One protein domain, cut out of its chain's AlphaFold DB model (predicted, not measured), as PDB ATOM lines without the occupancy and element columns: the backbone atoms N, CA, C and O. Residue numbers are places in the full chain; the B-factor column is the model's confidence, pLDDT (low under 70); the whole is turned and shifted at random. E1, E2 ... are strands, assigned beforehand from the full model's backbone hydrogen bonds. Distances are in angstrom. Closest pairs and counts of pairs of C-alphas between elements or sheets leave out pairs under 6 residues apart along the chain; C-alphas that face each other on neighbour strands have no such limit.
ATOM      1  N   ALA A   4     207.258 199.280 199.626       72.50
ATOM      2  CA  ALA A   4     208.300 198.910 200.572       72.50
ATOM      3  C   ALA A   4     207.700 198.799 201.981       72.50
ATOM      4  O   ALA A   4     206.991 199.702 202.430       72.50
ATOM      5  N   THR A   5     208.021 197.722 202.701       77.25
ATOM      6  CA  THR A   5     207.727 197.639 204.140       77.25
ATOM      7  C   THR A   5     208.830 198.353 204.912       77.25
ATOM      8  O   THR A   5     210.011 198.079 204.705       77.25
ATOM      9  N   ILE A   6     208.448 199.269 205.797       73.69
ATOM     10  CA  ILE A   6     209.344 199.938 206.744       73.69
ATOM     11  C   ILE A   6     209.090 199.323 208.126       73.69
ATOM     12  O   ILE A   6     207.983 198.880 208.409       73.69
ATOM     13  N   THR A   7     210.102 199.263 208.990       72.25
ATOM     14  CA  THR A   7     209.962 198.682 210.335       72.25
ATOM     15  C   THR A   7     210.638 199.551 211.386       72.25
ATOM     16  O   THR A   7     211.744 200.042 211.165       72.25
ATOM     17  N   GLY A   8     210.011 199.695 212.555       69.69
ATOM     18  CA  GLY A   8     210.614 200.351 213.724       69.69
ATOM     19  C   GLY A   8     210.512 201.882 213.762       69.69
ATOM     20  O   GLY A   8     211.114 202.498 214.639       69.69
ATOM     21  N   ALA A   9     209.750 202.510 212.862       70.06
ATOM     22  CA  ALA A   9     209.576 203.961 212.848       70.06
ATOM     23  C   ALA A   9     208.794 204.466 214.079       70.06
ATOM     24  O   ALA A   9     207.667 204.041 214.344       70.06
ATOM     25  N   GLN A  10     209.391 205.403 214.819       72.12
ATOM     26  CA  GLN A  10     208.806 206.072 215.986       72.12
ATOM     27  C   GLN A  10     209.169 207.568 215.963       72.12
ATOM     28  O   GLN A  10     210.261 207.910 215.502       72.12
ATOM     29  N   PRO A  11     208.301 208.471 216.458       71.75
ATOM     30  CA  PRO A  11     208.649 209.880 216.615       71.75
ATOM     31  C   PRO A  11     209.668 210.061 217.751       71.75
ATOM     32  O   PRO A  11     209.553 209.441 218.808       71.75
ATOM     33  N   ILE A  12     210.661 210.929 217.546       74.00
ATOM     34  CA  ILE A  12     211.719 211.237 218.521       74.00
ATOM     35  C   ILE A  12     211.766 212.757 218.709       74.00
ATOM     36  O   ILE A  12     211.702 213.495 217.730       74.00
ATOM     37  N   GLY A  13     211.890 213.225 219.955       74.75
ATOM     38  CA  GLY A  13     211.923 214.659 220.280       74.75
ATOM     39  C   GLY A  13     210.566 215.286 220.625       74.75
ATOM     40  O   GLY A  13     210.477 216.509 220.691       74.75
ATOM     41  N   LEU A  14     209.530 214.476 220.863       78.12
ATOM     42  CA  LEU A  14     208.255 214.941 221.422       78.12
ATOM     43  C   LEU A  14     208.427 215.420 222.871       78.12
ATOM     44  O   LEU A  14     209.191 214.828 223.640       78.12
ATOM     45  N   ILE A  15     207.689 216.462 223.255       79.88
ATOM     46  CA  ILE A  15     207.610 216.927 224.643       79.88
ATOM     47  C   ILE A  15     206.714 215.955 225.443       79.88
ATOM     48  O   ILE A  15     205.641 215.585 224.963       79.88
ATOM     49  N   PRO A  16     207.119 215.498 226.647       73.44
ATOM     50  CA  PRO A  16     206.316 214.562 227.436       73.44
ATOM     51  C   PRO A  16     204.978 215.160 227.903       73.44
ATOM     52  O   PRO A  16     204.928 215.900 228.884       73.44
ATOM     53  N   GLY A  17     203.896 214.784 227.221       74.75
ATOM     54  CA  GLY A  17     202.523 215.217 227.510       74.75
ATOM     55  C   GLY A  17     201.698 215.503 226.252       74.75
ATOM     56  O   GLY A  17     200.478 215.384 226.307       74.75
ATOM     57  N   ASP A  18     202.364 215.826 225.143       83.62
ATOM     58  CA  ASP A  18     201.751 216.211 223.870       83.62
ATOM     59  C   ASP A  18     201.172 214.993 223.118       83.62
ATOM     60  O   ASP A  18     201.808 213.936 223.038       83.62
ATOM     61  N   ASP A  19     199.991 215.143 222.509       81.50
ATOM     62  CA  ASP A  19     199.366 214.101 221.682       81.50
ATOM     63  C   ASP A  19     199.891 214.166 220.239       81.50
ATOM     64  O   ASP A  19     199.415 214.952 219.410       81.50
ATOM     65  N   VAL A  20     200.910 213.345 219.952       80.06
ATOM     66  CA  VAL A  20     201.555 213.248 218.633       80.06
ATOM     67  C   VAL A  20     201.929 211.798 218.289       80.06
ATOM     68  O   VAL A  20     202.754 211.172 218.955       80.06
ATOM     69  N   ALA A  21     201.384 211.269 217.191       80.06
ATOM     70  CA  ALA A  21     201.602 209.900 216.720       80.06
ATOM     71  C   ALA A  21     201.835 209.808 215.200       80.06
ATOM     72  O   ALA A  21     201.249 210.560 214.419       80.06
ATOM     73  N   LEU A  22     202.653 208.835 214.769       83.12
ATOM     74  CA  LEU A  22     202.863 208.511 213.350       83.12
ATOM     75  C   LEU A  22     201.749 207.613 212.778       83.12
ATOM     76  O   LEU A  22     201.495 206.525 213.310       83.12
ATOM     77  N   ILE A  23     201.200 208.012 211.629       78.25
ATOM     78  CA  ILE A  23     200.380 207.188 210.721       78.25
ATOM     79  C   ILE A  23     201.263 206.703 209.551       78.25
ATOM     80  O   ILE A  23     202.279 207.328 209.244       78.25
ATOM     81  N   ASN A  24     200.904 205.578 208.913       76.50
ATOM     82  CA  ASN A  24     201.639 204.933 207.805       76.50
ATOM     83  C   ASN A  24     203.100 204.561 208.139       76.50
ATOM     84  O   ASN A  24     203.958 204.499 207.261       76.50
ATOM     85  N   ARG A  25     203.386 204.304 209.421       72.81
ATOM     86  CA  ARG A  25     204.734 204.055 209.966       72.81
ATOM     87  C   ARG A  25     205.476 202.851 209.363       72.81
ATOM     88  O   ARG A  25     206.699 202.812 209.439       72.81
ATOM     89  N   ASP A  26     204.754 201.921 208.741       77.25
ATOM     90  CA  ASP A  26     205.317 200.687 208.178       77.25
ATOM     91  C   ASP A  26     205.274 200.646 206.634       77.25
ATOM     92  O   ASP A  26     205.610 199.626 206.033       77.25
ATOM     93  N   ILE A  27     204.869 201.739 205.969       75.69
ATOM     94  CA  ILE A  27     204.664 201.784 204.509       75.69
ATOM     95  C   ILE A  27     205.502 202.892 203.864       75.69
ATOM     96  O   ILE A  27     205.394 204.077 204.197       75.69
ATOM     97  N   GLY A  28     206.283 202.511 202.856       75.12
ATOM     98  CA  GLY A  28     206.874 203.430 201.892       75.12
ATOM     99  C   GLY A  28     206.639 202.982 200.453       75.12
ATOM    100  O   GLY A  28     206.170 201.873 200.193       75.12
ATOM    101  N   LEU A  29     206.988 203.851 199.510       80.19
ATOM    102  CA  LEU A  29     206.998 203.545 198.083       80.19
ATOM    103  C   LEU A  29     208.417 203.641 197.532       80.19
ATOM    104  O   LEU A  29     209.147 204.585 197.831       80.19
ATOM    105  N   PHE A  30     208.784 202.698 196.675       78.81
ATOM    106  CA  PHE A  30     209.900 202.886 195.760       78.81
ATOM    107  C   PHE A  30     209.475 203.834 194.621       78.81
ATOM    108  O   PHE A  30     208.353 203.712 194.121       78.81
ATOM    109  N   PRO A  31     210.349 204.748 194.160       72.31
ATOM    110  CA  PRO A  31     210.065 205.637 193.029       72.31
ATOM    111  C   PRO A  31     210.100 204.923 191.662       72.31
ATOM    112  O   PRO A  31     209.824 205.543 190.641       72.31
ATOM    113  N   GLN A  32     210.448 203.633 191.638       70.25
ATOM    114  CA  GLN A  32     210.498 202.775 190.455       70.25
ATOM    115  C   GLN A  32     209.919 201.388 190.772       70.25
ATOM    116  O   GLN A  32     209.837 200.996 191.936       70.25
ATOM    117  N   LEU A  33     209.547 200.637 189.732       71.62
ATOM    118  CA  LEU A  33     209.075 199.249 189.850       71.62
ATOM    119  C   LEU A  33     210.177 198.205 189.611       71.62
ATOM    120  O   LEU A  33     210.064 197.090 190.118       71.62
ATOM    121  N   SER A  34     211.223 198.560 188.860       71.00
ATOM    122  CA  SER A  34     212.320 197.660 188.493       71.00
ATOM    123  C   SER A  34     213.208 197.299 189.693       71.00
ATOM    124  O   SER A  34     213.490 198.182 190.515       71.00
ATOM    125  N   PRO A  35     213.710 196.052 189.776       75.56
ATOM    126  CA  PRO A  35     214.701 195.636 190.761       75.56
ATOM    127  C   PRO A  35     215.945 196.523 190.839       75.56
ATOM    128  O   PRO A  35     216.358 197.173 189.878       75.56
ATOM    129  N   GLY A  36     216.546 196.547 192.025       71.44
ATOM    130  CA  GLY A  36     217.696 197.382 192.344       71.44
ATOM    131  C   GLY A  36     217.996 197.346 193.839       71.44
ATOM    132  O   GLY A  36     217.090 197.177 194.656       71.44
ATOM    133  N   SER A  37     219.270 197.488 194.200       74.94
ATOM    134  CA  SER A  37     219.733 197.451 195.587       74.94
ATOM    135  C   SER A  37     219.915 198.852 196.169       74.94
ATOM    136  O   SER A  37     220.391 199.766 195.498       74.94
ATOM    137  N   GLY A  38     219.536 199.026 197.438       72.19
ATOM    138  CA  GLY A  38     219.693 200.306 198.139       72.19
ATOM    139  C   GLY A  38     218.895 201.467 197.528       72.19
ATOM    140  O   GLY A  38     219.299 202.621 197.668       72.19
ATOM    141  N   LEU A  39     217.774 201.172 196.863       76.75
ATOM    142  CA  LEU A  39     216.859 202.169 196.314       76.75
ATOM    143  C   LEU A  39     216.271 203.033 197.445       76.75
ATOM    144  O   LEU A  39     215.924 202.493 198.503       76.75
ATOM    145  N   PRO A  40     216.121 204.355 197.245       74.31
ATOM    146  CA  PRO A  40     215.508 205.223 198.241       74.31
ATOM    147  C   PRO A  40     214.026 204.871 198.396       74.31
ATOM    148  O   PRO A  40     213.252 204.968 197.443       74.31
ATOM    149  N   VAL A  41     213.624 204.483 199.604       74.12
ATOM    150  CA  VAL A  41     212.212 204.326 199.958       74.12
ATOM    151  C   VAL A  41     211.666 205.688 200.357       74.12
ATOM    152  O   VAL A  41     212.193 206.326 201.268       74.12
ATOM    153  N   LEU A  42     210.582 206.121 199.716       78.88
ATOM    154  CA  LEU A  42     209.839 207.313 200.104       78.88
ATOM    155  C   LEU A  42     208.817 206.928 201.195       78.88
ATOM    156  O   LEU A  42     207.838 206.244 200.881       78.88
ATOM    157  N   PRO A  43     209.017 207.294 202.476       74.56
ATOM    158  CA  PRO A  43     208.081 206.939 203.539       74.56
ATOM    159  C   PRO A  43     206.771 207.723 203.384       74.56
ATOM    160  O   PRO A  43     206.794 208.949 203.306       74.56
ATOM    161  N   LEU A  44     205.617 207.047 203.422       77.38
ATOM    162  CA  LEU A  44     204.294 207.698 203.359       77.38
ATOM    163  C   LEU A  44     203.805 208.201 204.735       77.38
ATOM    164  O   LEU A  44     202.603 208.344 204.972       77.38
ATOM    165  N   MET A  45     204.746 208.431 205.653       82.19
ATOM    166  CA  MET A  45     204.495 208.749 207.055       82.19
ATOM    167  C   MET A  45     203.942 210.162 207.236       82.19
ATOM    168  O   MET A  45     204.384 211.110 206.589       82.19
ATOM    169  N   SER A  46     203.020 210.313 208.183       79.19
ATOM    170  CA  SER A  46     202.464 211.607 208.592       79.19
ATOM    171  C   SER A  46     202.247 211.655 210.104       79.19
ATOM    172  O   SER A  46     202.177 210.613 210.759       79.19
ATOM    173  N   LEU A  47     202.174 212.867 210.664       83.38
ATOM    174  CA  LEU A  47     201.838 213.087 212.072       83.38
ATOM    175  C   LEU A  47     200.333 213.281 212.264       83.38
ATOM    176  O   LEU A  47     199.621 213.736 211.371       83.38
ATOM    177  N   SER A  48     199.875 212.927 213.459       80.81
ATOM    178  CA  SER A  48     198.482 212.950 213.905       80.81
ATOM    179  C   SER A  48     198.421 213.130 215.422       80.81
ATOM    180  O   SER A  48     199.448 212.972 216.078       80.81
ATOM    181  N   GLY A  49     197.244 213.441 215.963       79.69
ATOM    182  CA  GLY A  49     197.059 213.859 217.359       79.69
ATOM    183  C   GLY A  49     196.862 215.375 217.480       79.69
ATOM    184  O   GLY A  49     197.108 216.107 216.513       79.69
ATOM    185  N   SER A  50     196.353 215.860 218.617       76.88
ATOM    186  CA  SER A  50     195.958 217.274 218.771       76.88
ATOM    187  C   SER A  50     197.118 218.256 218.646       76.88
ATOM    188  O   SER A  50     196.925 219.358 218.130       76.88
ATOM    189  N   ASP A  51     198.314 217.855 219.069       81.88
ATOM    190  CA  ASP A  51     199.485 218.729 219.130       81.88
ATOM    191  C   ASP A  51     200.382 218.599 217.894       81.88
ATOM    192  O   ASP A  51     201.304 219.390 217.709       81.88
ATOM    193  N   ALA A  52     200.075 217.660 216.990       77.62
ATOM    194  CA  ALA A  52     200.828 217.414 215.762       77.62
ATOM    195  C   ALA A  52     201.094 218.661 214.885       77.62
ATOM    196  O   ALA A  52     202.192 218.737 214.336       77.62
ATOM    197  N   PRO A  53     200.199 219.669 214.763       80.31
ATOM    198  CA  PRO A  53     200.497 220.898 214.016       80.31
ATOM    199  C   PRO A  53     201.669 221.721 214.576       80.31
ATOM    200  O   PRO A  53     202.232 222.542 213.854       80.31
ATOM    201  N   ASN A  54     202.054 221.501 215.839       79.19
ATOM    202  CA  ASN A  54     203.214 222.138 216.468       79.19
ATOM    203  C   ASN A  54     204.547 221.465 216.071       79.19
ATOM    204  O   ASN A  54     205.615 222.017 216.338       79.19
ATOM    205  N   TYR A  55     204.499 220.290 215.428       76.44
ATOM    206  CA  TYR A  55     205.656 219.461 215.093       76.44
ATOM    207  C   TYR A  55     205.801 219.276 213.578       76.44
ATOM    208  O   TYR A  55     204.929 218.733 212.903       76.44
ATOM    209  N   ALA A  56     206.956 219.660 213.032       74.38
ATOM    210  CA  ALA A  56     207.310 219.337 211.654       74.38
ATOM    211  C   ALA A  56     207.924 217.928 211.581       74.38
ATOM    212  O   ALA A  56     208.976 217.676 212.169       74.38
ATOM    213  N   LEU A  57     207.301 217.014 210.831       78.50
ATOM    214  CA  LEU A  57     207.900 215.710 210.549       78.50
ATOM    215  C   LEU A  57     209.076 215.882 209.584       78.50
ATOM    216  O   LEU A  57     208.878 216.244 208.426       78.50
ATOM    217  N   MET A  58     210.287 215.574 210.044       72.62
ATOM    218  CA  MET A  58     211.464 215.445 209.187       72.62
ATOM    219  C   MET A  58     211.805 213.953 209.043       72.62
ATOM    220  O   MET A  58     212.302 213.361 210.003       72.62
ATOM    221  N   PRO A  59     211.505 213.312 207.895       63.94
ATOM    222  CA  PRO A  59     211.778 211.891 207.704       63.94
ATOM    223  C   PRO A  59     213.283 211.576 207.756       63.94
ATOM    224  O   PRO A  59     214.097 212.402 207.328       63.94
ATOM    225  N   PRO A  60     213.687 210.381 208.228       62.50
ATOM    226  CA  PRO A  60     215.084 209.961 208.184       62.50
ATOM    227  C   PRO A  60     215.556 209.822 206.728       62.50
ATOM    228  O   PRO A  60     214.976 209.069 205.949       62.50
ATOM    229  N   MET A  61     216.631 210.524 206.356       58.09
ATOM    230  CA  MET A  61     217.106 210.595 204.960       58.09
ATOM    231  C   MET A  61     217.843 209.338 204.451       58.09
ATOM    232  O   MET A  61     218.358 209.350 203.337       58.09
ATOM    233  N   LEU A  62     217.904 208.256 205.235       59.72
ATOM    234  CA  LEU A  62     218.374 206.943 204.782       59.72
ATOM    235  C   LEU A  62     217.428 205.836 205.263       59.72
ATOM    236  O   LEU A  62     217.649 205.228 206.305       59.72
ATOM    237  N   ASN A  63     216.413 205.553 204.449       62.91
ATOM    238  CA  ASN A  63     215.753 204.251 204.387       62.91
ATOM    239  C   ASN A  63     215.976 203.711 202.970       62.91
ATOM    240  O   ASN A  63     215.224 204.028 202.048       62.91
ATOM    241  N   ASN A  64     217.057 202.957 202.777       74.06
ATOM    242  CA  ASN A  64     217.410 202.358 201.497       74.06
ATOM    243  C   ASN A  64     217.140 200.849 201.522       74.06
ATOM    244  O   ASN A  64     217.688 200.122 202.347       74.06
ATOM    245  N   ALA A  65     216.290 200.376 200.614       73.50
ATOM    246  CA  ALA A  65     215.861 198.979 200.541       73.50
ATOM    247  C   ALA A  65     216.043 198.426 199.122       73.50
ATOM    248  O   ALA A  65     216.295 199.175 198.179       73.50
ATOM    249  N   SER A  66     215.931 197.111 198.963       81.31
ATOM    250  CA  SER A  66     216.114 196.453 197.668       81.31
ATOM    251  C   SER A  66     214.788 195.918 197.138       81.31
ATOM    252  O   SER A  66     214.101 195.186 197.848       81.31
ATOM    253  N   ILE A  67     214.469 196.216 195.878       79.12
ATOM    254  CA  ILE A  67     213.539 195.382 195.107       79.12
ATOM    255  C   ILE A  67     214.386 194.240 194.537       79.12
ATOM    256  O   ILE A  67     215.353 194.493 193.817       79.12
ATOM    257  N   LEU A  68     214.049 192.996 194.877       80.69
ATOM    258  CA  LEU A  68     214.683 191.808 194.299       80.69
ATOM    259  C   LEU A  68     213.968 191.395 193.000       80.69
ATOM    260  O   LEU A  68     212.751 191.586 192.907       80.69
TER     261      LEU A  68
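AT A GLANCE: This is residues 4 to 68 of the 1262 residues of an uncharacterized protein of Clostridiaceae bacterium (UniProt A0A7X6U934). With little regular structure, the domain is a loose rod of long loops, with two-strand sheet E3 - E5 toward one end, two-strand sheet E1 - E4 toward the other and E2 between. The printed part has 65 residues, no named helix and five named strands, E1 to E5 along the chain; both sheets are antiparallel. The class is all strand, with 18 residues in named elements. The radius of gyration of the C-alphas is 13.7 A; the spans are 43 by 16 by 15 A.

HOW THE PARTS SIT: E3, residues 36 to 40, is antiparallel to E5, residues 64 to 67, at 140 degrees; N 39 and O 65 are 2.8 A apart. E1, residues 21 to 23, is antiparallel to E4, residues 46 to 48, at 133 degrees; N 21 and O 48 are 2.8 A apart. E2, residues 27 to 29, pairs with no named strand, but short antiparallel pairings join its residues 27 to 28 with 4 to 5 and 28 to 29 with 42 to 43.

IN THESE COORDINATES: E3 spans 10.1 A and E5 10.2 A. E1 begins at C-alpha 21 (201.602, 209.900, 216.720); E5 ends at C-alpha 67 (213.539, 195.382, 195.107).

THE WHOLE: The farthest C-alphas, Gly 17 and Ser 34, are 43.9 A apart. The printed part has no cut. The link from E4 to E5 is long. Residues 8 and 59 to 63 have pLDDT under 70.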